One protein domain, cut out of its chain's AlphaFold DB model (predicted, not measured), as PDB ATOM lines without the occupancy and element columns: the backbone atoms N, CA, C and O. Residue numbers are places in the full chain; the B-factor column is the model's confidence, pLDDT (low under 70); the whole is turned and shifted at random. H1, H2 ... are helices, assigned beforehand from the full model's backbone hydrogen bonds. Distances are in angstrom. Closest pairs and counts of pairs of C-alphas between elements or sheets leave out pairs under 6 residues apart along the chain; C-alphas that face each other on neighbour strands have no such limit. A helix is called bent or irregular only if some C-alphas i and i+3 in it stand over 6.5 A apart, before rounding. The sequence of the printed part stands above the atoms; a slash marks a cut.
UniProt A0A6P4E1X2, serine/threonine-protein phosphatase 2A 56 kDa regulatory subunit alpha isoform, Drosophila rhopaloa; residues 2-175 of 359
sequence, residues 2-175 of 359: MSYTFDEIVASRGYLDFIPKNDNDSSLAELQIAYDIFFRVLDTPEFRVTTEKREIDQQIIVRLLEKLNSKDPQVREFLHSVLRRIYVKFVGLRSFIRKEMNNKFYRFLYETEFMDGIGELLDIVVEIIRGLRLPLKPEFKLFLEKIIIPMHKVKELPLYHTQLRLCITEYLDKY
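Overview. This is residues 2 to 175 of the 359 residues of the protein "serine/threonine-protein phosphatase 2A 56 kDa regulatory subunit alpha isoform" of Drosophila rhopaloa (UniProt A0A6P4E1X2). Six helices form an up-and-down bundle in two layers, H3, H5 and H7 side by side in one and H4, H6 and H8 in the other, with H2 extending the second layer beyond H4. Short H1 is near H4 and H6, and residues 11 to 17 and 21 to 27 stick out. The printed part has 174 residues, with eight named helices, H1 to H8 in chain order, and no named strand: all helix. It is compact, with a radius of gyration of the C-alphas of 16.9 A and spans of 43 by 38 by 32 A.

Along the chain. The longest helix, H5, has residues 91 to 112 and measures 30.5 A; it is irregular, C-alphas 92 and 95 being 7.2 A apart. H3 has residues 58 to 67, H4 73 to 89 (24.3 A), H6 118 to 130, H7 138 to 151 and H8 161 to 174. H7 is only just irregular, with C-alphas 146 and 149 6.6 A apart. H1, residues 6 to 11, begins at C-alpha (37.564, -59.374, 37.128); H2, residues 26 to 43, measures 25.8 A; H8 ends at (23.384, -61.566, 39.125).

Arrangement. H5 touches H3, closest C-alphas Ile 61 and Ile 97, 6.9 A, and H7, Leu 109 and Met 151, 6.6 A. The hub H4 touches H6, His 80 and Glu 120, 5.8 A. H6 touches H8, the same way at 11 degrees, a shallow tilt, Val 126 and Cys 167, 4.9 A. H2 only just touches H4, with 3 pairs within 8 A, Tyr 35 and Phe 78 closest, 7.4 A. Every O i to N i+4 pair is within hydrogen-bond range in H1, H2, H3, H4, H6 and H8; H5 has 15 of 18, H7 8 of 10.

Size, cuts and confidence. The C-alphas farthest apart, Asn 24 and Pro 135, are 51.4 A apart. The printed part has no cut; the links H1 to H2 and H2 to H3 are long. pLDDT is under 70 at residues 2 to 29, 31 to 32 and 45 to 55.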
ATOM      1  N   MET A   2      33.583 -71.740  34.016       26.31
ATOM      2  CA  MET A   2      34.820 -70.961  34.143       26.31
ATOM      3  C   MET A   2      34.497 -69.668  34.891       26.31
ATOM      4  O   MET A   2      33.751 -68.830  34.389       26.31
ATOM      5  N   SER A   3      34.989 -69.551  36.124       30.12
ATOM      6  CA  SER A   3      34.951 -68.304  36.880       30.12
ATOM      7  C   SER A   3      36.049 -67.395  36.342       30.12
ATOM      8  O   SER A   3      37.191 -67.482  36.785       30.12
ATOM      9  N   TYR A   4      35.711 -66.549  35.375       30.73
ATOM     10  CA  TYR A   4      36.625 -65.494  34.965       30.73
ATOM     11  C   TYR A   4      36.794 -64.501  36.116       30.73
ATOM     12  O   TYR A   4      35.819 -64.037  36.720       30.73
ATOM     13  N   THR A   5      38.042 -64.206  36.450       44.38
ATOM     14  CA  THR A   5      38.403 -63.129  37.368       44.38
ATOM     15  C   THR A   5      38.067 -61.772  36.736       44.38
ATOM     16  O   THR A   5      37.952 -61.638  35.519       44.38
ATOM     17  N   PHE A   6      37.869 -60.745  37.568       42.00
ATOM     18  CA  PHE A   6      37.564 -59.374  37.128       42.00
ATOM     19  C   PHE A   6      38.572 -58.859  36.082       42.00
ATOM     20  O   PHE A   6      38.186 -58.148  35.161       42.00
ATOM     21  N   ASP A   7      39.829 -59.296  36.183       38.16
ATOM     22  CA  ASP A   7      40.914 -58.924  35.277       38.16
ATOM     23  C   ASP A   7      40.786 -59.597  33.892       38.16
ATOM     24  O   ASP A   7      41.071 -58.974  32.870       38.16
ATOM     25  N   GLU A   8      40.255 -60.824  33.818       38.47
ATOM     26  CA  GLU A   8      40.050 -61.556  32.555       38.47
ATOM     27  C   GLU A   8      38.862 -61.015  31.743       38.47
ATOM     28  O   GLU A   8      38.894 -61.005  30.513       38.47
ATOM     29  N   ILE A   9      37.829 -60.498  32.416       42.00
ATOM     30  CA  ILE A   9      36.694 -59.834  31.750       42.00
ATOM     31  C   ILE A   9      37.152 -58.503  31.134       42.00
ATOM     32  O   ILE A   9      36.759 -58.177  30.012       42.00
ATOM     33  N   VAL A  10      38.027 -57.767  31.829       42.81
ATOM     34  CA  VAL A  10      38.582 -56.481  31.373       42.81
ATOM     35  C   VAL A  10      39.542 -56.654  30.191       42.81
ATOM     36  O   VAL A  10      39.523 -55.823  29.288       42.81
ATOM     37  N   ALA A  11      40.314 -57.744  30.143       36.84
ATOM     38  CA  ALA A  11      41.229 -58.032  29.034       36.84
ATOM     39  C   ALA A  11      40.519 -58.424  27.718       36.84
ATOM     40  O   ALA A  11      41.110 -58.338  26.645       36.84
ATOM     41  N   SER A  12      39.255 -58.859  27.784       33.22
ATOM     42  CA  SER A  12      38.551 -59.481  26.650       33.22
ATOM     43  C   SER A  12      37.806 -58.522  25.707       33.22
ATOM     44  O   SER A  12      37.317 -58.961  24.665       33.22
ATOM     45  N   ARG A  13      37.714 -57.219  26.018       38.34
ATOM     46  CA  ARG A  13      37.114 -56.224  25.110       38.34
ATOM     47  C   ARG A  13      38.195 -55.368  24.467       38.34
ATOM     48  O   ARG A  13      38.798 -54.520  25.117       38.34
ATOM     49  N   GLY A  14      38.419 -55.652  23.184       36.62
ATOM     50  CA  GLY A  14      39.404 -55.010  22.332       36.62
ATOM     51  C   GLY A  14      39.239 -53.496  22.245       36.62
ATOM     52  O   GLY A  14      38.130 -52.964  22.274       36.62
ATOM     53  N   TYR A  15      40.401 -52.857  22.145       39.94
ATOM     54  CA  TYR A  15      40.654 -51.504  21.675       39.94
ATOM     55  C   TYR A  15      39.569 -51.007  20.710       39.94
ATOM     56  O   TYR A  15      39.407 -51.534  19.613       39.94
ATOM     57  N   LEU A  16      38.830 -49.976  21.116       36.94
ATOM     58  CA  LEU A  16      38.162 -49.112  20.154       36.94
ATOM     59  C   LEU A  16      39.242 -48.185  19.600       36.94
ATOM     60  O   LEU A  16      39.629 -47.220  20.257       36.94
ATOM     61  N   ASP A  17      39.762 -48.540  18.427       37.41
ATOM     62  CA  ASP A  17      40.638 -47.682  17.637       37.41
ATOM     63  C   ASP A  17      39.922 -46.355  17.363       37.41
ATOM     64  O   ASP A  17      38.923 -46.278  16.641       37.41
ATOM     65  N   PHE A  18      40.432 -45.300  17.988       47.09
ATOM     66  CA  PHE A  18      39.983 -43.936  17.790       47.09
ATOM     67  C   PHE A  18      40.602 -43.420  16.487       47.09
ATOM     68  O   PHE A  18      41.738 -42.954  16.474       47.09
ATOM     69  N   ILE A  19      39.884 -43.542  15.367       42.91
ATOM     70  CA  ILE A  19      40.249 -42.858  14.119       42.91
ATOM     71  C   ILE A  19      39.383 -41.593  14.012       42.91
ATOM     72  O   ILE A  19      38.167 -41.714  13.814       42.91
ATOM     73  N   PRO A  20      39.963 -40.383  14.139       43.69
ATOM     74  CA  PRO A  20      39.248 -39.136  13.902       43.69
ATOM     75  C   PRO A  20      38.688 -39.123  12.478       43.69
ATOM     76  O   PRO A  20      39.407 -39.376  11.516       43.69
ATOM     77  N   LYS A  21      37.390 -38.843  12.329       47.41
ATOM     78  CA  LYS A  21      36.734 -38.826  11.012       47.41
ATOM     79  C   LYS A  21      36.914 -37.522  10.228       47.41
ATOM     80  O   LYS A  21      36.483 -37.500   9.086       47.41
ATOM     81  N   ASN A  22      37.506 -36.464  10.794       43.25
ATOM     82  CA  ASN A  22      37.668 -35.173  10.110       43.25
ATOM     83  C   ASN A  22      38.953 -34.437  10.536       43.25
ATOM     84  O   ASN A  22      39.218 -34.297  11.727       43.25
ATOM     85  N   ASP A  23      39.673 -33.893   9.551       47.66
ATOM     86  CA  ASP A  23      40.979 -33.213   9.666       47.66
ATOM     87  C   ASP A  23      40.934 -31.749  10.172       47.66
ATOM     88  O   ASP A  23      41.942 -31.049  10.116       47.66
ATOM     89  N   ASN A  24      39.798 -31.241  10.667       46.59
ATOM     90  CA  ASN A  24      39.634 -29.798  10.930       46.59
ATOM     91  C   ASN A  24      39.790 -29.335  12.390       46.59
ATOM     92  O   ASN A  24      39.703 -28.134  12.634       46.59
ATOM     93  N   ASP A  25      40.081 -30.218  13.347       52.19
ATOM     94  CA  ASP A  25      40.190 -29.836  14.762       52.19
ATOM     95  C   ASP A  25      41.618 -30.044  15.299       52.19
ATOM     96  O   ASP A  25      41.925 -31.035  15.960       52.19
ATOM     97  N   SER A  26      42.515 -29.084  15.048       57.75
ATOM     98  CA  SER A  26      43.897 -29.114  15.572       57.75
ATOM     99  C   SER A  26      43.944 -29.247  17.104       57.75
ATOM    100  O   SER A  26      44.808 -29.933  17.643       57.75
ATOM    101  N   SER A  27      42.976 -28.657  17.814       64.25
ATOM    102  CA  SER A  27      42.831 -28.790  19.270       64.25
ATOM    103  C   SER A  27      42.387 -30.190  19.697       64.25
ATOM    104  O   SER A  27      42.772 -30.645  20.770       64.25
ATOM    105  N   LEU A  28      41.609 -30.893  18.871       61.84
ATOM    106  CA  LEU A  28      41.168 -32.260  19.133       61.84
ATOM    107  C   LEU A  28      42.298 -33.266  18.905       61.84
ATOM    108  O   LEU A  28      42.421 -34.219  19.667       61.84
ATOM    109  N   ALA A  29      43.147 -33.041  17.901       68.88
ATOM    110  CA  ALA A  29      44.337 -33.857  17.675       68.88
ATOM    111  C   ALA A  29      45.341 -33.729  18.837       68.88
ATOM    112  O   ALA A  29      45.849 -34.736  19.329       68.88
ATOM    113  N   GLU A  30      45.581 -32.511  19.334       70.12
ATOM    114  CA  GLU A  30      46.413 -32.273  20.526       70.12
ATOM    115  C   GLU A  30      45.831 -32.940  21.778       70.12
ATOM    116  O   GLU A  30      46.552 -33.579  22.551       70.12
ATOM    117  N   LEU A  31      44.514 -32.829  21.952       68.88
ATOM    118  CA  LEU A  31      43.776 -33.473  23.029       68.88
ATOM    119  C   LEU A  31      43.913 -35.002  22.943       68.88
ATOM    120  O   LEU A  31      44.267 -35.634  23.933       68.88
ATOM    121  N   GLN A  32      43.737 -35.580  21.753       68.19
ATOM    122  CA  GLN A  32      43.882 -37.012  21.498       68.19
ATOM    123  C   GLN A  32      45.299 -37.513  21.799       68.19
ATOM    124  O   GLN A  32      45.460 -38.558  22.422       68.19
ATOM    125  N   ILE A  33      46.335 -36.756  21.432       75.50
ATOM    126  CA  ILE A  33      47.726 -37.113  21.749       75.50
ATOM    127  C   ILE A  33      47.955 -37.088  23.265       75.50
ATOM    128  O   ILE A  33      48.522 -38.033  23.818       75.50
ATOM    129  N   ALA A  34      47.497 -36.041  23.960       73.56
ATOM    130  CA  ALA A  34      47.591 -35.971  25.419       73.56
ATOM    131  C   ALA A  34      46.856 -37.147  26.087       73.56
ATOM    132  O   ALA A  34      47.321 -37.703  27.086       73.56
ATOM    133  N   TYR A  35      45.732 -37.551  25.504       73.56
ATOM    134  CA  TYR A  35      44.896 -38.656  25.950       73.56
ATOM    135  C   TYR A  35      45.561 -40.017  25.737       73.56
ATOM    136  O   TYR A  35      45.619 -40.818  26.673       73.56
ATOM    137  N   ASP A  36      46.149 -40.251  24.567       71.06
ATOM    138  CA  ASP A  36      46.893 -41.470  24.251       71.06
ATOM    139  C   ASP A  36      48.145 -41.611  25.120       71.06
ATOM    140  O   ASP A  36      48.447 -42.705  25.606       71.06
ATOM    141  N   ILE A  37      48.855 -40.507  25.375       78.25
ATOM    142  CA  ILE A  37      49.986 -40.487  26.310       78.25
ATOM    143  C   ILE A  37      49.506 -40.872  27.710       78.25
ATOM    144  O   ILE A  37      50.091 -41.761  28.330       78.25
ATOM    145  N   PHE A  38      48.425 -40.259  28.198       77.12
ATOM    146  CA  PHE A  38      47.894 -40.555  29.526       77.12
ATOM    147  C   PHE A  38      47.453 -42.019  29.660       77.12
ATOM    148  O   PHE A  38      47.746 -42.665  30.666       77.12
ATOM    149  N   PHE A  39      46.818 -42.581  28.629       72.88
ATOM    150  CA  PHE A  39      46.461 -43.998  28.603       72.88
ATOM    151  C   PHE A  39      47.675 -44.918  28.618       72.88
ATOM    152  O   PHE A  39      47.698 -45.863  29.405       72.88
ATOM    153  N   ARG A  40      48.705 -44.628  27.816       77.44
ATOM    154  CA  ARG A  40      49.948 -45.413  27.824       77.44
ATOM    155  C   ARG A  40      50.631 -45.364  29.188       77.44
ATOM    156  O   ARG A  40      51.057 -46.406  29.679       77.44
ATOM    157  N   VAL A  41      50.671 -44.196  29.833       75.94
ATOM    158  CA  VAL A  41      51.197 -44.054  31.202       75.94
ATOM    159  C   VAL A  41      50.382 -44.895  32.189       75.94
ATOM    160  O   VAL A  41      50.954 -45.659  32.964       75.94
ATOM    161  N   LEU A  42      49.049 -44.831  32.126       73.50
ATOM    162  CA  LEU A  42      48.183 -45.626  32.998       73.50
ATOM    163  C   LEU A  42      48.286 -47.137  32.759       73.50
ATOM    164  O   LEU A  42      48.111 -47.895  33.713       73.50
ATOM    165  N   ASP A  43      48.569 -47.589  31.542       71.75
ATOM    166  CA  ASP A  43      48.675 -49.017  31.213       71.75
ATOM    167  C   ASP A  43      50.089 -49.578  31.440       71.75
ATOM    168  O   ASP A  43      50.277 -50.794  31.447       71.75
ATOM    169  N   THR A  44      51.083 -48.714  31.675       75.88
ATOM    170  CA  THR A  44      52.474 -49.124  31.900       75.88
ATOM    171  C   THR A  44      52.575 -49.991  33.174       75.88
ATOM    172  O   THR A  44      52.119 -49.561  34.245       75.88
ATOM    173  N   PRO A  45      53.136 -51.218  33.098       65.94
ATOM    174  CA  PRO A  45      53.185 -52.157  34.225       65.94
ATOM    175  C   PRO A  45      54.084 -51.673  35.376       65.94
ATOM    176  O   PRO A  45      53.880 -52.062  36.530       65.94
ATOM    177  N   GLU A  46      55.043 -50.791  35.091       63.12
ATOM    178  CA  GLU A  46      55.914 -50.143  36.074       63.12
ATOM    179  C   GLU A  46      55.220 -49.025  36.871       63.12
ATOM    180  O   GLU A  46      55.725 -48.665  37.936       63.12
ATOM    181  N   PHE A  47      54.064 -48.521  36.414       63.50
ATOM    182  CA  PHE A  47      53.255 -47.523  37.130       63.50
ATOM    183  C   PHE A  47      52.572 -48.198  38.334       63.50
ATOM    184  O   PHE A  47      51.471 -48.769  38.238       63.50
ATOM    185  N   ARG A  48      53.317 -48.265  39.450       56.66
ATOM    186  CA  ARG A  48      52.994 -49.031  40.660       56.66
ATOM    187  C   ARG A  48      52.187 -48.184  41.646       56.66
ATOM    188  O   ARG A  48      52.689 -47.257  42.280       56.66
ATOM    189  N   VAL A  49      50.988 -48.689  41.949       59.19
ATOM    190  CA  VAL A  49      49.994 -48.178  42.922       59.19
ATOM    191  C   VAL A  49      50.567 -47.850  44.318       59.19
ATOM    192  O   VAL A  49      49.940 -47.130  45.094       59.19
ATOM    193  N   THR A  50      51.739 -48.366  44.692       54.53
ATOM    194  CA  THR A  50      52.368 -48.120  46.000       54.53
ATOM    195  C   THR A  50      53.124 -46.794  46.095       54.53
ATOM    196  O   THR A  50      53.132 -46.206  47.177       54.53
ATOM    197  N   THR A  51      53.726 -46.309  45.007       51.38
ATOM    198  CA  THR A  51      54.578 -45.101  45.013       51.38
ATOM    199  C   THR A  51      53.789 -43.858  44.575       51.38
ATOM    200  O   THR A  51      54.000 -42.768  45.101       51.38
ATOM    201  N   GLU A  52      52.794 -44.042  43.701       53.41
ATOM    202  CA  GLU A  52      52.046 -42.976  43.003       53.41
ATOM    203  C   GLU A  52      50.696 -42.615  43.645       53.41
ATOM    204  O   GLU A  52      49.955 -41.787  43.119       53.41
ATOM    205  N   LYS A  53      50.367 -43.155  44.832       52.25
ATOM    206  CA  LYS A  53      49.212 -42.680  45.634       52.25
ATOM    207  C   LYS A  53      49.236 -41.165  45.893       52.25
ATOM    208  O   LYS A  53      48.225 -40.614  46.312       52.25
ATOM    209  N   ARG A  54      50.393 -40.518  45.704       56.09
ATOM    210  CA  ARG A  54      50.572 -39.068  45.811       56.09
ATOM    211  C   ARG A  54      50.190 -38.298  44.542       56.09
ATOM    212  O   ARG A  54      49.958 -37.103  44.659       56.09
ATOM    213  N   GLU A  55      50.121 -38.943  43.377       65.69
ATOM    214  CA  GLU A  55      49.902 -38.259  42.094       65.69
ATOM    215  C   GLU A  55      48.463 -38.367  41.592       65.69
ATOM    216  O   GLU A  55      47.935 -37.375  41.103       65.69
ATOM    217  N   ILE A  56      47.804 -39.524  41.754       75.88
ATOM    218  CA  ILE A  56      46.367 -39.680  41.465       75.88
ATOM    219  C   ILE A  56      45.603 -39.754  42.783       75.88
ATOM    220  O   ILE A  56      45.496 -40.809  43.414       75.88
ATOM    221  N   ASP A  57      45.076 -38.607  43.198       82.19
ATOM    222  CA  ASP A  57      44.371 -38.431  44.458       82.19
ATOM    223  C   ASP A  57      42.858 -38.213  44.265       82.19
ATOM    224  O   ASP A  57      42.307 -38.255  43.162       82.19
ATOM    225  N   GLN A  58      42.153 -37.986  45.374       88.38
ATOM    226  CA  GLN A  58      40.717 -37.716  45.360       88.38
ATOM    227  C   GLN A  58      40.360 -36.415  44.620       88.38
ATOM    228  O   GLN A  58      39.274 -36.332  44.046       88.38
ATOM    229  N   GLN A  59      41.249 -35.416  44.589       88.75
ATOM    230  CA  GLN A  59      40.975 -34.141  43.923       88.75
ATOM    231  C   GLN A  59      40.898 -34.313  42.407       88.75
ATOM    232  O   GLN A  59      40.024 -33.724  41.765       88.75
ATOM    233  N   ILE A  60      41.762 -35.155  41.833       87.12
ATOM    234  CA  ILE A  60      41.703 -35.484  40.404       87.12
ATOM    235  C   ILE A  60      40.372 -36.150  40.058       87.12
ATOM    236  O   ILE A  60      39.739 -35.756  39.081       87.12
ATOM    237  N   ILE A  61      39.896 -37.089  40.882       90.38
ATOM    238  CA  ILE A  61      38.593 -37.741  40.668       90.38
ATOM    239  C   ILE A  61      37.453 -36.718  40.639       90.38
ATOM    240  O   ILE A  61      36.607 -36.775  39.746       90.38
ATOM    241  N   VAL A  62      37.439 -35.766  41.577       91.00
ATOM    242  CA  VAL A  62      36.414 -34.710  41.618       91.00
ATOM    243  C   VAL A  62      36.452 -33.871  40.339       91.00
ATOM    244  O   VAL A  62      35.415 -33.696  39.699       91.00
ATOM    245  N   ARG A  63      37.640 -33.433  39.903       89.25
ATOM    246  CA  ARG A  63      37.801 -32.643  38.668       89.25
ATOM    247  C   ARG A  63      37.386 -33.420  37.414       89.25
ATOM    248  O   ARG A  63      36.764 -32.842  36.525       89.25
ATOM    249  N   LEU A  64      37.698 -34.716  37.336       89.25
ATOM    250  CA  LEU A  64      37.270 -35.582  36.229       89.25
ATOM    251  C   LEU A  64      35.739 -35.685  36.174       89.25
ATOM    252  O   LEU A  64      35.145 -35.477  35.118       89.25
ATOM    253  N   LEU A  65      35.098 -35.935  37.318       90.25
ATOM    254  CA  LEU A  65      33.638 -36.023  37.433       90.25
ATOM    255  C   LEU A  65      32.926 -34.693  37.157       90.25
ATOM    256  O   LEU A  65      31.788 -34.689  36.693       90.25
ATOM    257  N   GLU A  66      33.553 -33.554  37.445       89.19
ATOM    258  CA  GLU A  66      33.028 -32.240  37.061       89.19
ATOM    259  C   GLU A  66      33.100 -32.014  35.551       89.19
ATOM    260  O   GLU A  66      32.118 -31.573  34.952       89.19
ATOM    261  N   LYS A  67      34.229 -32.370  34.927       88.94
ATOM    262  CA  LYS A  67      34.417 -32.233  33.477       88.94
ATOM    263  C   LYS A  67      33.595 -33.225  32.653       88.94
ATOM    264  O   LYS A  67      33.339 -32.951  31.485       88.94
ATOM    265  N   LEU A  68      33.132 -34.329  33.244       87.12
ATOM    266  CA  LEU A  68      32.219 -35.278  32.592       87.12
ATOM    267  C   LEU A  68      30.880 -34.644  32.180       87.12
ATOM    268  O   LEU A  68      30.208 -35.175  31.306       87.12
ATOM    269  N   ASN A  69      30.524 -33.472  32.717       86.12
ATOM    270  CA  ASN A  69      29.392 -32.676  32.233       86.12
ATOM    271  C   ASN A  69      29.759 -31.735  31.060       86.12
ATOM    272  O   ASN A  69      29.151 -30.679  30.890       86.12
ATOM    273  N   SER A  70      30.802 -32.063  30.292       88.06
ATOM    274  CA  SER A  70      31.163 -31.330  29.075       88.06
ATOM    275  C   SER A  70      30.093 -31.510  27.997       88.06
ATOM    276  O   SER A  70      29.564 -32.605  27.814       88.06
ATOM    277  N   LYS A  71      29.829 -30.459  27.216       86.00
ATOM    278  CA  LYS A  71      28.931 -30.542  26.054       86.00
ATOM    279  C   LYS A  71      29.520 -31.371  24.913       86.00
ATOM    280  O   LYS A  71      28.765 -31.942  24.134       86.00
ATOM    281  N   ASP A  72      30.846 -31.455  24.839       85.94
ATOM    282  CA  ASP A  72      31.560 -32.210  23.814       85.94
ATOM    283  C   ASP A  72      31.524 -33.725  24.116       85.94
ATOM    284  O   ASP A  72      32.132 -34.154  25.105       85.94
ATOM    285  N   PRO A  73      30.850 -34.545  23.280       86.12
ATOM    286  CA  PRO A  73      30.775 -35.993  23.465       86.12
ATOM    287  C   PRO A  73      32.130 -36.698  23.440       86.12
ATOM    288  O   PRO A  73      32.309 -37.694  24.133       86.12
ATOM    289  N   GLN A  74      33.099 -36.190  22.678       83.00
ATOM    290  CA  GLN A  74      34.409 -36.828  22.554       83.00
ATOM    291  C   GLN A  74      35.226 -36.641  23.833       83.00
ATOM    292  O   GLN A  74      35.838 -37.581  24.341       83.00
ATOM    293  N   VAL A  75      35.155 -35.442  24.420       84.69
ATOM    294  CA  VAL A  75      35.732 -35.174  25.743       84.69
ATOM    295  C   VAL A  75      35.088 -36.073  26.797       84.69
ATOM    296  O   VAL A  75      35.802 -36.621  27.637       84.69
ATOM    297  N   ARG A  76      33.761 -36.251  26.764       88.88
ATOM    298  CA  ARG A  76      33.072 -37.134  27.717       88.88
ATOM    299  C   ARG A  76      33.515 -38.587  27.579       88.88
ATOM    300  O   ARG A  76      33.848 -39.189  28.595       88.88
ATOM    301  N   GLU A  77      33.604 -39.110  26.360       85.38
ATOM    302  CA  GLU A  77      34.038 -40.489  26.101       85.38
ATOM    303  C   GLU A  77      35.479 -40.749  26.573       85.38
ATOM    304  O   GLU A  77      35.788 -41.791  27.164       85.38
ATOM    305  N   PHE A  78      36.367 -39.766  26.404       83.75
ATOM    306  CA  PHE A  78      37.707 -39.849  26.975       83.75
ATOM    307  C   PHE A  78      37.680 -39.881  28.507       83.75
ATOM    308  O   PHE A  78      38.277 -40.764  29.128       83.75
ATOM    309  N   LEU A  79      36.994 -38.918  29.131       88.25
ATOM    310  CA  LEU A  79      36.933 -38.811  30.591       88.25
ATOM    311  C   LEU A  79      36.289 -40.051  31.219       88.25
ATOM    312  O   LEU A  79      36.732 -40.510  32.273       88.25
ATOM    313  N   HIS A  80      35.287 -40.609  30.544       88.69
ATOM    314  CA  HIS A  80      34.668 -41.891  30.846       88.69
ATOM    315  C   HIS A  80      35.718 -43.004  30.874       88.69
ATOM    316  O   HIS A  80      35.907 -43.655  31.908       88.69
ATOM    317  N   SER A  81      36.459 -43.167  29.778       86.62
ATOM    318  CA  SER A  81      37.504 -44.182  29.640       86.62
ATOM    319  C   SER A  81      38.622 -44.030  30.679       86.62
ATOM    320  O   SER A  81      39.087 -45.026  31.244       86.62
ATOM    321  N   VAL A  82      39.031 -42.800  30.996       86.56
ATOM    322  CA  VAL A  82      40.008 -42.519  32.059       86.56
ATOM    323  C   VAL A  82      39.474 -42.917  33.426       86.56
ATOM    324  O   VAL A  82      40.133 -43.672  34.147       86.56
ATOM    325  N   LEU A  83      38.285 -42.440  33.795       90.56
ATOM    326  CA  LEU A  83      37.700 -42.719  35.103       90.56
ATOM    327  C   LEU A  83      37.482 -44.224  35.296       90.56
ATOM    328  O   LEU A  83      37.778 -44.758  36.368       90.56
ATOM    329  N   ARG A  84      37.050 -44.915  34.238       89.19
ATOM    330  CA  ARG A  84      36.929 -46.372  34.178       89.19
ATOM    331  C   ARG A  84      38.256 -47.069  34.490       89.19
ATOM    332  O   ARG A  84      38.314 -47.907  35.393       89.19
ATOM    333  N   ARG A  85      39.342 -46.709  33.799       86.25
ATOM    334  CA  ARG A  85      40.675 -47.298  34.038       86.25
ATOM    335  C   ARG A  85      41.191 -47.005  35.440       86.25
ATOM    336  O   ARG A  85      41.709 -47.911  36.096       86.25
ATOM    337  N   ILE A  86      40.992 -45.781  35.935       87.25
ATOM    338  CA  ILE A  86      41.358 -45.424  37.309       87.25
ATOM    339  C   ILE A  86      40.579 -46.292  38.306       87.25
ATOM    340  O   ILE A  86      41.169 -46.841  39.235       87.25
ATOM    341  N   TYR A  87      39.275 -46.486  38.098       89.19
ATOM    342  CA  TYR A  87      38.448 -47.330  38.960       89.19
ATOM    343  C   TYR A  87      38.928 -48.791  38.990       89.19
ATOM    344  O   TYR A  87      38.969 -49.420  40.058       89.19
ATOM    345  N   VAL A  88      39.318 -49.337  37.835       84.44
ATOM    346  CA  VAL A  88      39.857 -50.699  37.720       84.44
ATOM    347  C   VAL A  88      41.212 -50.806  38.423       84.44
ATOM    348  O   VAL A  88      41.341 -51.634  39.329       84.44
ATOM    349  N   LYS A  89      42.182 -49.947  38.081       83.81
ATOM    350  CA  LYS A  89      43.576 -50.025  38.558       83.81
ATOM    351  C   LYS A  89      43.736 -49.617  40.030       83.81
ATOM    352  O   LYS A  89      44.450 -50.274  40.786       83.81
ATOM    353  N   PHE A  90      43.039 -48.573  40.484       85.38
ATOM    354  CA  PHE A  90      43.209 -47.993  41.823       85.38
ATOM    355  C   PHE A  90      42.118 -48.445  42.796       85.38
ATOM    356  O   PHE A  90      41.192 -47.706  43.136       85.38
ATOM    357  N   VAL A  91      42.267 -49.661  43.332       85.19
ATOM    358  CA  VAL A  91      41.303 -50.268  44.274       85.19
ATOM    359  C   VAL A  91      40.985 -49.362  45.476       85.19
ATOM    360  O   VAL A  91      39.834 -49.302  45.911       85.19
ATOM    361  N   GLY A  92      41.977 -48.619  45.980       87.25
ATOM    362  CA  GLY A  92      41.820 -47.700  47.115       87.25
ATOM    363  C   GLY A  92      40.913 -46.490  46.846       87.25
ATOM    364  O   GLY A  92      40.355 -45.945  47.794       87.25
ATOM    365  N   LEU A  93      40.716 -46.101  45.581       89.50
ATOM    366  CA  LEU A  93      39.848 -44.981  45.195       89.50
ATOM    367  C   LEU A  93      38.408 -45.417  44.902       89.50
ATOM    368  O   LEU A  93      37.520 -44.572  44.819       89.50
ATOM    369  N   ARG A  94      38.129 -46.723  44.785       90.94
ATOM    370  CA  ARG A  94      36.810 -47.233  44.364       90.94
ATOM    371  C   ARG A  94      35.660 -46.774  45.257       90.94
ATOM    372  O   ARG A  94      34.586 -46.464  44.752       90.94
ATOM    373  N   SER A  95      35.852 -46.758  46.577       91.19
ATOM    374  CA  SER A  95      34.821 -46.288  47.513       91.19
ATOM    375  C   SER A  95      34.538 -44.795  47.341       91.19
ATOM    376  O   SER A  95      33.375 -44.401  47.340       91.19
ATOM    377  N   PHE A  96      35.586 -43.991  47.145       93.75
ATOM    378  CA  PHE A  96      35.474 -42.557  46.903       93.75
ATOM    379  C   PHE A  96      34.783 -42.263  45.566       93.75
ATOM    380  O   PHE A  96      33.801 -41.530  45.547       93.75
ATOM    381  N   ILE A  97      35.208 -42.917  44.478       93.75
ATOM    382  CA  ILE A  97      34.589 -42.774  43.150       93.75
ATOM    383  C   ILE A  97      33.093 -43.105  43.216       93.75
ATOM    384  O   ILE A  97      32.274 -42.301  42.782       93.75
ATOM    385  N   ARG A  98      32.709 -44.237  43.830       94.38
ATOM    386  CA  ARG A  98      31.287 -44.596  43.994       94.38
ATOM    387  C   ARG A  98      30.509 -43.552  44.791       94.38
ATOM    388  O   ARG A  98      29.376 -43.247  44.440       94.38
ATOM    389  N   LYS A  99      31.101 -43.006  45.856       94.12
ATOM    390  CA  LYS A  99      30.467 -41.959  46.664       94.12
ATOM    391  C   LYS A  99      30.224 -40.693  45.838       94.12
ATOM    392  O   LYS A  99      29.111 -40.176  45.857       94.12
ATOM    393  N   GLU A 100      31.220 -40.234  45.088       94.25
ATOM    394  CA  GLU A 100      31.092 -39.027  44.268       94.25
ATOM    395  C   GLU A 100      30.130 -39.217  43.090       94.25
ATOM    396  O   GLU A 100      29.295 -38.348  42.837       94.25
ATOM    397  N   MET A 101      30.151 -40.380  42.431       94.81
ATOM    398  CA  MET A 101      29.147 -40.728  41.418       94.81
ATOM    399  C   MET A 101      27.733 -40.716  42.012       94.81
ATOM    400  O   MET A 101      26.832 -40.113  41.433       94.81
ATOM    401  N   ASN A 102      27.537 -41.299  43.200       94.31
ATOM    402  CA  ASN A 102      26.242 -41.270  43.883       94.31
ATOM    403  C   ASN A 102      25.786 -39.837  44.178       94.31
ATOM    404  O   ASN A 102      24.626 -39.517  43.927       94.31
ATOM    405  N   ASN A 103      26.677 -38.966  44.660       93.44
ATOM    406  CA  ASN A 103      26.360 -37.555  44.903       93.44
ATOM    407  C   ASN A 103      25.902 -36.854  43.614       93.44
ATOM    408  O   ASN A 103      24.911 -36.121  43.625       93.44
ATOM    409  N   LYS A 104      26.587 -37.107  42.489       93.12
ATOM    410  CA  LYS A 104      26.207 -36.568  41.174       93.12
ATOM    411  C   LYS A 104      24.842 -37.088  40.723       93.12
ATOM    412  O   LYS A 104      24.025 -36.287  40.278       93.12
ATOM    413  N   PHE A 105      24.559 -38.379  40.901       95.06
ATOM    414  CA  PHE A 105      23.245 -38.940  40.587       95.06
ATOM    415  C   PHE A 105      22.131 -38.364  41.467       95.06
ATOM    416  O   PHE A 105      21.061 -38.053  40.952       95.06
ATOM    417  N   TYR A 106      22.367 -38.167  42.768       93.19
ATOM    418  CA  TYR A 106      21.396 -37.510  43.649       93.19
ATOM    419  C   TYR A 106      21.105 -36.079  43.191       93.19
ATOM    420  O   TYR A 106      19.942 -35.705  43.043       93.19
ATOM    421  N   ARG A 107      22.149 -35.303  42.892       92.50
ATOM    422  CA  ARG A 107      21.999 -33.942  42.370       92.50
ATOM    423  C   ARG A 107      21.234 -33.917  41.043       92.50
ATOM    424  O   ARG A 107      20.333 -33.104  40.867       92.50
ATOM    425  N   PHE A 108      21.540 -34.849  40.145       92.94
ATOM    426  CA  PHE A 108      20.809 -35.017  38.892       92.94
ATOM    427  C   PHE A 108      19.324 -35.332  39.125       92.94
ATOM    428  O   PHE A 108      18.464 -34.692  38.533       92.94
ATOM    429  N   LEU A 109      19.007 -36.275  40.013       92.62
ATOM    430  CA  LEU A 109      17.636 -36.740  40.250       92.62
ATOM    431  C   LEU A 109      16.735 -35.731  40.967       92.62
ATOM    432  O   LEU A 109      15.520 -35.757  40.758       92.62
ATOM    433  N   TYR A 110      17.301 -34.919  41.860       89.88
ATOM    434  CA  TYR A 110      16.519 -34.117  42.804       89.88
ATOM    435  C   TYR A 110      16.733 -32.606  42.682       89.88
ATOM    436  O   TYR A 110      15.912 -31.861  43.210       89.88
ATOM    437  N   GLU A 111      17.788 -32.148  42.001       91.06
ATOM    438  CA  GLU A 111      18.089 -30.717  41.872       91.06
ATOM    439  C   GLU A 111      18.071 -30.241  40.419       91.06
ATOM    440  O   GLU A 111      17.371 -29.281  40.108       91.06
ATOM    441  N   THR A 112      18.860 -30.864  39.535       86.44
ATOM    442  CA  THR A 112      19.111 -30.294  38.199       86.44
ATOM    443  C   THR A 112      18.256 -30.902  37.095       86.44
ATOM    444  O   THR A 112      17.971 -30.208  36.126       86.44
ATOM    445  N   GLU A 113      17.893 -32.188  37.201       81.19
ATOM    446  CA  GLU A 113      17.220 -32.996  36.162       81.19
ATOM    447  C   GLU A 113      17.902 -32.972  34.775       81.19
ATOM    448  O   GLU A 113      17.351 -33.461  33.789       81.19
ATOM    449  N   PHE A 114      19.129 -32.448  34.697       82.38
ATOM    450  CA  PHE A 114      19.913 -32.302  33.477       82.38
ATOM    451  C   PHE A 114      21.408 -32.467  33.775       82.38
ATOM    452  O   PHE A 114      21.936 -31.853  34.712       82.38
ATOM    453  N   MET A 115      22.065 -33.318  32.986       86.19
ATOM    454  CA  MET A 115      23.511 -33.545  32.958       86.19
ATOM    455  C   MET A 115      23.846 -34.319  31.675       86.19
ATOM    456  O   MET A 115      23.251 -35.366  31.425       86.19
ATOM    457  N   ASP A 116      24.801 -33.822  30.887       87.31
ATOM    458  CA  ASP A 116      25.156 -34.406  29.583       87.31
ATOM    459  C   ASP A 116      25.882 -35.759  29.728       87.31
ATOM    460  O   ASP A 116      25.717 -36.639  28.892       87.31
ATOM    461  N   GLY A 117      26.645 -35.943  30.813       91.12
ATOM    462  CA  GLY A 117      27.491 -37.122  31.058       91.12
ATOM    463  C   GLY A 117      26.851 -38.290  31.814       91.12
ATOM    464  O   GLY A 117      27.564 -39.100  32.409       91.12
ATOM    465  N   ILE A 118      25.517 -38.353  31.904       94.44
ATOM    466  CA  ILE A 118      24.839 -39.405  32.686       94.44
ATOM    467  C   ILE A 118      25.017 -40.786  32.054       94.44
ATOM    468  O   ILE A 118      25.199 -41.754  32.793       94.44
ATOM    469  N   GLY A 119      24.970 -40.883  30.723       93.81
ATOM    470  CA  GLY A 119      25.137 -42.156  30.015       93.81
ATOM    471  C   GLY A 119      26.499 -42.779  30.311       93.81
ATOM    472  O   GLY A 119      26.581 -43.916  30.767       93.81
ATOM    473  N   GLU A 120      27.554 -41.985  30.188       94.00
ATOM    474  CA  GLU A 120      28.936 -42.371  30.451       94.00
ATOM    475  C   GLU A 120      29.160 -42.786  31.917       94.00
ATOM    476  O   GLU A 120      29.861 -43.755  32.213       94.00
ATOM    477  N   LEU A 121      28.530 -42.088  32.872       95.38
ATOM    478  CA  LEU A 121      28.570 -42.498  34.279       95.38
ATOM    479  C   LEU A 121      27.844 -43.828  34.507       95.38
ATOM    480  O   LEU A 121      28.314 -44.650  35.300       95.38
ATOM    481  N   LEU A 122      26.709 -44.049  33.839       96.38
ATOM    482  CA  LEU A 122      25.981 -45.313  33.912       96.38
ATOM    483  C   LEU A 122      26.778 -46.461  33.289       96.38
ATOM    484  O   LEU A 122      26.766 -47.550  33.856       96.38
ATOM    485  N   ASP A 123      27.535 -46.233  32.218       94.38
ATOM    486  CA  ASP A 123      28.416 -47.259  31.645       94.38
ATOM    487  C   ASP A 123      29.470 -47.741  32.651       94.38
ATOM    488  O   ASP A 123      29.667 -48.948  32.821       94.38
ATOM    489  N   ILE A 124      30.061 -46.835  33.437       94.25
ATOM    490  CA  ILE A 124      30.934 -47.231  34.554       94.25
ATOM    491  C   ILE A 124      30.142 -48.032  35.596       94.25
ATOM    492  O   ILE A 124      30.630 -49.043  36.107       94.25
ATOM    493  N   VAL A 125      28.911 -47.622  35.918       95.75
ATOM    494  CA  VAL A 125      28.047 -48.355  36.858       95.75
ATOM    495  C   VAL A 125      27.775 -49.783  36.380       95.75
ATOM    496  O   VAL A 125      27.847 -50.698  37.204       95.75
ATOM    497  N   VAL A 126      27.536 -50.008  35.086       94.62
ATOM    498  CA  VAL A 126      27.369 -51.353  34.504       94.62
ATOM    499  C   VAL A 126      28.566 -52.241  34.868       94.62
ATOM    500  O   VAL A 126      28.400 -53.378  35.314       94.62
ATOM    501  N   GLU A 127      29.788 -51.726  34.757       91.12
ATOM    502  CA  GLU A 127      30.997 -52.481  35.101       91.12
ATOM    503  C   GLU A 127      31.169 -52.710  36.598       91.12
ATOM    504  O   GLU A 127      31.602 -53.784  37.031       91.12
ATOM    505  N   ILE A 128      30.781 -51.724  37.405       93.06
ATOM    506  CA  ILE A 128      30.736 -51.869  38.859       93.06
ATOM    507  C   ILE A 128      29.789 -53.011  39.233       93.06
ATOM    508  O   ILE A 128      30.180 -53.863  40.036       93.06
ATOM    509  N   ILE A 129      28.594 -53.061  38.632       93.50
ATOM    510  CA  ILE A 129      27.587 -54.109  38.853       93.50
ATOM    511  C   ILE A 129      28.148 -55.475  38.451       93.50
ATOM    512  O   ILE A 129      28.090 -56.419  39.247       93.50
ATOM    513  N   ARG A 130      28.786 -55.574  37.276       91.62
ATOM    514  CA  ARG A 130      29.489 -56.787  36.811       91.62
ATOM    515  C   ARG A 130      30.550 -57.282  37.799       91.62
ATOM    516  O   ARG A 130      30.716 -58.490  37.966       91.62
ATOM    517  N   GLY A 131      31.218 -56.377  38.510       89.69
ATOM    518  CA  GLY A 131      32.204 -56.703  39.544       89.69
ATOM    519  C   GLY A 131      31.629 -57.060  40.924       89.69
ATOM    520  O   GLY A 131      32.393 -57.466  41.807       89.69
ATOM    521  N   LEU A 132      30.317 -56.916  41.156       90.44
ATOM    522  CA  LEU A 132      29.717 -57.208  42.461       90.44
ATOM    523  C   LEU A 132      29.765 -58.704  42.790       90.44
ATOM    524  O   LEU A 132      29.557 -59.566  41.929       90.44
ATOM    525  N   ARG A 133      30.029 -58.989  44.069       90.00
ATOM    526  CA  ARG A 133      30.099 -60.341  44.638       90.00
ATOM    527  C   ARG A 133      28.776 -60.715  45.310       90.00
ATOM    528  O   ARG A 133      28.018 -59.848  45.741       90.00
ATOM    529  N   LEU A 134      28.515 -62.015  45.410       87.12
ATOM    530  CA  LEU A 134      27.426 -62.561  46.219       87.12
ATOM    531  C   LEU A 134      27.893 -62.708  47.683       87.12
ATOM    532  O   LEU A 134      29.043 -63.101  47.892       87.12
ATOM    533  N   PRO A 135      27.038 -62.442  48.689       90.12
ATOM    534  CA  PRO A 135      25.696 -61.856  48.601       90.12
ATOM    535  C   PRO A 135      25.723 -60.338  48.330       90.12
ATOM    536  O   PRO A 135      26.719 -59.664  48.600       90.12
ATOM    537  N   LEU A 136      24.615 -59.788  47.813       92.88
ATOM    538  CA  LEU A 136      24.496 -58.347  47.555       92.88
ATOM    539  C   LEU A 136      24.594 -57.556  48.860       92.88
ATOM    540  O   LEU A 136      23.825 -57.790  49.794       92.88
ATOM    541  N   LYS A 137      25.492 -56.570  48.913       92.25
ATOM    542  CA  LYS A 137      25.563 -55.670  50.068       92.25
ATOM    543  C   LYS A 137      24.360 -54.714  50.099       92.25
ATOM    544  O   LYS A 137      23.949 -54.240  49.036       92.25
ATOM    545  N   PRO A 138      23.854 -54.337  51.291       94.00
ATOM    546  CA  PRO A 138      22.710 -53.429  51.422       94.00
ATOM    547  C   PRO A 138      22.884 -52.086  50.702       94.00
ATOM    548  O   PRO A 138      21.926 -51.563  50.144       94.00
ATOM    549  N   GLU A 139      24.109 -51.554  50.658       93.12
ATOM    550  CA  GLU A 139      24.432 -50.302  49.960       93.12
ATOM    551  C   GLU A 139      24.072 -50.340  48.465       93.12
ATOM    552  O   GLU A 139      23.528 -49.373  47.936       93.12
ATOM    553  N   PHE A 140      24.294 -51.473  47.792       93.94
ATOM    554  CA  PHE A 140      23.996 -51.631  46.367       93.94
ATOM    555  C   PHE A 140      22.510 -51.883  46.116       93.94
ATOM    556  O   PHE A 140      21.970 -51.433  45.108       93.94
ATOM    557  N   LYS A 141      21.817 -52.528  47.064       94.75
ATOM    558  CA  LYS A 141      20.352 -52.618  47.027       94.75
ATOM    559  C   LYS A 141      19.714 -51.231  47.159       94.75
ATOM    560  O   LYS A 141      18.838 -50.885  46.374       94.75
ATOM    561  N   LEU A 142      20.194 -50.413  48.099       95.12
ATOM    562  CA  LEU A 142      19.745 -49.026  48.242       95.12
ATOM    563  C   LEU A 142      20.061 -48.200  46.994       95.12
ATOM    564  O   LEU A 142      19.219 -47.422  46.560       95.12
ATOM    565  N   PHE A 143      21.235 -48.388  46.395       95.81
ATOM    566  CA  PHE A 143      21.595 -47.730  45.142       95.81
ATOM    567  C   PHE A 143      20.621 -48.078  44.002       95.81
ATOM    568  O   PHE A 143      20.138 -47.179  43.314       95.81
ATOM    569  N   LEU A 144      20.247 -49.353  43.852       97.00
ATOM    570  CA  LEU A 144      19.225 -49.776  42.890       97.00
ATOM    571  C   LEU A 144      17.870 -49.092  43.156       97.00
ATOM    572  O   LEU A 144      17.282 -48.496  42.255       97.00
ATOM    573  N   GLU A 145      17.386 -49.143  44.398       96.12
ATOM    574  CA  GLU A 145      16.051 -48.651  44.773       96.12
ATOM    575  C   GLU A 145      15.923 -47.122  44.796       96.12
ATOM    576  O   GLU A 145      14.838 -46.588  44.549       96.12
ATOM    577  N   LYS A 146      16.998 -46.410  45.147       95.56
ATOM    578  CA  LYS A 146      16.987 -44.955  45.368       95.56
ATOM    579  C   LYS A 146      17.580 -44.156  44.217       95.56
ATOM    580  O   LYS A 146      17.273 -42.973  44.125       95.56
ATOM    581  N   ILE A 147      18.385 -44.779  43.357       96.06
ATOM    582  CA  ILE A 147      19.029 -44.097  42.232       96.06
ATOM    583  C   ILE A 147      18.595 -44.717  40.907       96.06
ATOM    584  O   ILE A 147      17.848 -44.083  40.168       96.06
ATOM    585  N   ILE A 148      18.974 -45.968  40.636       97.62
ATOM    586  CA  ILE A 148      18.772 -46.593  39.317       97.62
ATOM    587  C   ILE A 148      17.289 -46.644  38.923       97.62
ATOM    588  O   ILE A 148      16.922 -46.198  37.840       97.62
ATOM    589  N   ILE A 149      16.402 -47.118  39.806       97.69
ATOM    590  CA  ILE A 149      14.965 -47.164  39.501       97.69
ATOM    591  C   ILE A 149      14.389 -45.739  39.322       97.69
ATOM    592  O   ILE A 149      13.767 -45.491  38.288       97.69
ATOM    593  N   PRO A 150      14.596 -44.771  40.242       97.00
ATOM    594  CA  PRO A 150      14.105 -43.402  40.059       97.00
ATOM    595  C   PRO A 150      14.627 -42.649  38.830       97.00
ATOM    596  O   PRO A 150      13.921 -41.754  38.366       97.00
ATOM    597  N   MET A 151      15.788 -42.999  38.262       96.12
ATOM    598  CA  MET A 151      16.296 -42.362  37.030       96.12
ATOM    599  C   MET A 151      15.321 -42.471  35.856       96.12
ATOM    600  O   MET A 151      15.186 -41.526  35.085       96.12
ATOM    601  N   HIS A 152      14.503 -43.522  35.803       96.62
ATOM    602  CA  HIS A 152      13.456 -43.671  34.788       96.62
ATOM    603  C   HIS A 152      12.383 -42.563  34.834       96.62
ATOM    604  O   HIS A 152      11.650 -42.346  33.861       96.62
ATOM    605  N   LYS A 153      12.270 -41.816  35.942       94.56
ATOM    606  CA  LYS A 153      11.324 -40.699  36.084       94.56
ATOM    607  C   LYS A 153      11.713 -39.492  35.223       94.56
ATOM    608  O   LYS A 153      10.813 -38.834  34.696       94.56
ATOM    609  N   VAL A 154      13.004 -39.208  35.062       94.31
ATOM    610  CA  VAL A 154      13.498 -37.946  34.477       94.31
ATOM    611  C   VAL A 154      13.046 -37.797  33.021       94.31
ATOM    612  O   VAL A 154      12.876 -38.785  32.301       94.31
ATOM    613  N   LYS A 155      12.789 -36.558  32.594       91.31
ATOM    614  CA  LYS A 155      12.261 -36.248  31.258       91.31
ATOM    615  C   LYS A 155      13.194 -36.727  30.141       91.31
ATOM    616  O   LYS A 155      12.737 -37.424  29.244       91.31
ATOM    617  N   GLU A 156      14.485 -36.441  30.271       91.25
ATOM    618  CA  GLU A 156      15.530 -36.737  29.281       91.25
ATOM    619  C   GLU A 156      16.021 -38.202  29.317       91.25
ATOM    620  O   GLU A 156      17.147 -38.499  28.930       91.25
ATOM    621  N   LEU A 157      15.179 -39.137  29.783       95.19
ATOM    622  CA  LEU A 157      15.476 -40.576  29.813       95.19
ATOM    623  C   LEU A 157      16.022 -41.130  28.478       95.19
ATOM    624  O   LEU A 157      16.970 -41.913  28.544       95.19
ATOM    625  N   PRO A 158      15.496 -40.759  27.288       94.75
ATOM    626  CA  PRO A 158      15.984 -41.315  26.023       94.75
ATOM    627  C   PRO A 158      17.497 -41.163  25.799       94.75
ATOM    628  O   PRO A 158      18.091 -42.016  25.149       94.75
ATOM    629  N   LEU A 159      18.135 -40.138  26.381       92.75
ATOM    630  CA  LEU A 159      19.566 -39.866  26.198       92.75
ATOM    631  C   LEU A 159      20.485 -40.913  26.846       92.75
ATOM    632  O   LEU A 159      21.618 -41.076  26.410       92.75
ATOM    633  N   TYR A 160      20.016 -41.610  27.883       95.06
ATOM    634  CA  TYR A 160      20.826 -42.565  28.657       95.06
ATOM    635  C   TYR A 160      20.093 -43.881  28.964       95.06
ATOM    636  O   TYR A 160      20.584 -44.719  29.725       95.06
ATOM    637  N   HIS A 161      18.900 -44.082  28.391       97.19
ATOM    638  CA  HIS A 161      18.069 -45.260  28.639       97.19
ATOM    639  C   HIS A 161      18.799 -46.565  28.321       97.19
ATOM    640  O   HIS A 161      18.677 -47.528  29.070       97.19
ATOM    641  N   THR A 162      19.586 -46.599  27.242       96.31
ATOM    642  CA  THR A 162      20.349 -47.790  26.849       96.31
ATOM    643  C   THR A 162      21.273 -48.250  27.976       96.31
ATOM    644  O   THR A 162      21.237 -49.417  28.364       96.31
ATOM    645  N   GLN A 163      22.044 -47.334  28.560       95.88
ATOM    646  CA  GLN A 163      22.961 -47.628  29.662       95.88
ATOM    647  C   GLN A 163      22.214 -47.979  30.952       95.88
ATOM    648  O   GLN A 163      22.625 -48.875  31.694       95.88
ATOM    649  N   LEU A 164      21.080 -47.322  31.212       97.81
ATOM    650  CA  LEU A 164      20.258 -47.614  32.385       97.81
ATOM    651  C   LEU A 164      19.635 -49.018  32.319       97.81
ATOM    652  O   LEU A 164      19.718 -49.779  33.285       97.81
ATOM    653  N   ARG A 165      19.110 -49.395  31.151       97.06
ATOM    654  CA  ARG A 165      18.601 -50.739  30.850       97.06
ATOM    655  C   ARG A 165      19.698 -51.796  30.994       97.06
ATOM    656  O   ARG A 165      19.458 -52.873  31.545       97.06
ATOM    657  N   LEU A 166      20.928 -51.495  30.567       97.00
ATOM    658  CA  LEU A 166      22.082 -52.368  30.818       97.00
ATOM    659  C   LEU A 166      22.356 -52.524  32.320       97.00
ATOM    660  O   LEU A 166      22.568 -53.643  32.782       97.00
ATOM    661  N   CYS A 167      22.277 -51.452  33.113       97.50
ATOM    662  CA  CYS A 167      22.426 -51.556  34.569       97.50
ATOM    663  C   CYS A 167      21.378 -52.495  35.185       97.50
ATOM    664  O   CYS A 167      21.720 -53.351  36.003       97.50
ATOM    665  N   ILE A 168      20.107 -52.348  34.799       97.94
ATOM    666  CA  ILE A 168      19.011 -53.180  35.308       97.94
ATOM    667  C   ILE A 168      19.201 -54.648  34.920       97.94
ATOM    668  O   ILE A 168      19.120 -55.527  35.780       97.94
ATOM    669  N   THR A 169      19.496 -54.924  33.651       96.25
ATOM    670  CA  THR A 169      19.688 -56.301  33.178       96.25
ATOM    671  C   THR A 169      20.882 -56.985  33.851       96.25
ATOM    672  O   THR A 169      20.748 -58.132  34.267       96.25
ATOM    673  N   GLU A 170      22.004 -56.290  34.064       95.94
ATOM    674  CA  GLU A 170      23.158 -56.832  34.806       95.94
ATOM    675  C   GLU A 170      22.846 -57.086  36.290       95.94
ATOM    676  O   GLU A 170      23.299 -58.081  36.868       95.94
ATOM    677  N   TYR A 171      22.047 -56.216  36.922       96.00
ATOM    678  CA  TYR A 171      21.571 -56.449  38.287       96.00
ATOM    679  C   TYR A 171      20.750 -57.734  38.376       96.00
ATOM    680  O   TYR A 171      20.985 -58.541  39.276       96.00
ATOM    681  N   LEU A 172      19.796 -57.928  37.465       96.56
ATOM    682  CA  LEU A 172      18.897 -59.082  37.498       96.56
ATOM    683  C   LEU A 172      19.587 -60.384  37.079       96.56
ATOM    684  O   LEU A 172      19.264 -61.429  37.643       96.56
ATOM    685  N   ASP A 173      20.580 -60.321  36.187       93.88
ATOM    686  CA  ASP A 173      21.403 -61.479  35.815       93.88
ATOM    687  C   ASP A 173      22.164 -62.041  37.025       93.88
ATOM    688  O   ASP A 173      22.261 -63.256  37.202       93.88
ATOM    689  N   LYS A 174      22.680 -61.163  37.895       93.88
ATOM    690  CA  LYS A 174      23.384 -61.566  39.125       93.88
ATOM    691  C   LYS A 174      22.459 -61.828  40.308       93.88
ATOM    692  O   LYS A 174      22.766 -62.680  41.143       93.88
ATOM    693  N   TYR A 175      21.366 -61.078  40.418       95.44
ATOM    694  CA  TYR A 175      20.482 -61.073  41.583       95.44
ATOM    695  C   TYR A 175      19.001 -61.200  41.170       95.44
ATOM    696  O   TYR A 175      18.233 -60.246  41.327       95.44
TER     697      TYR A 175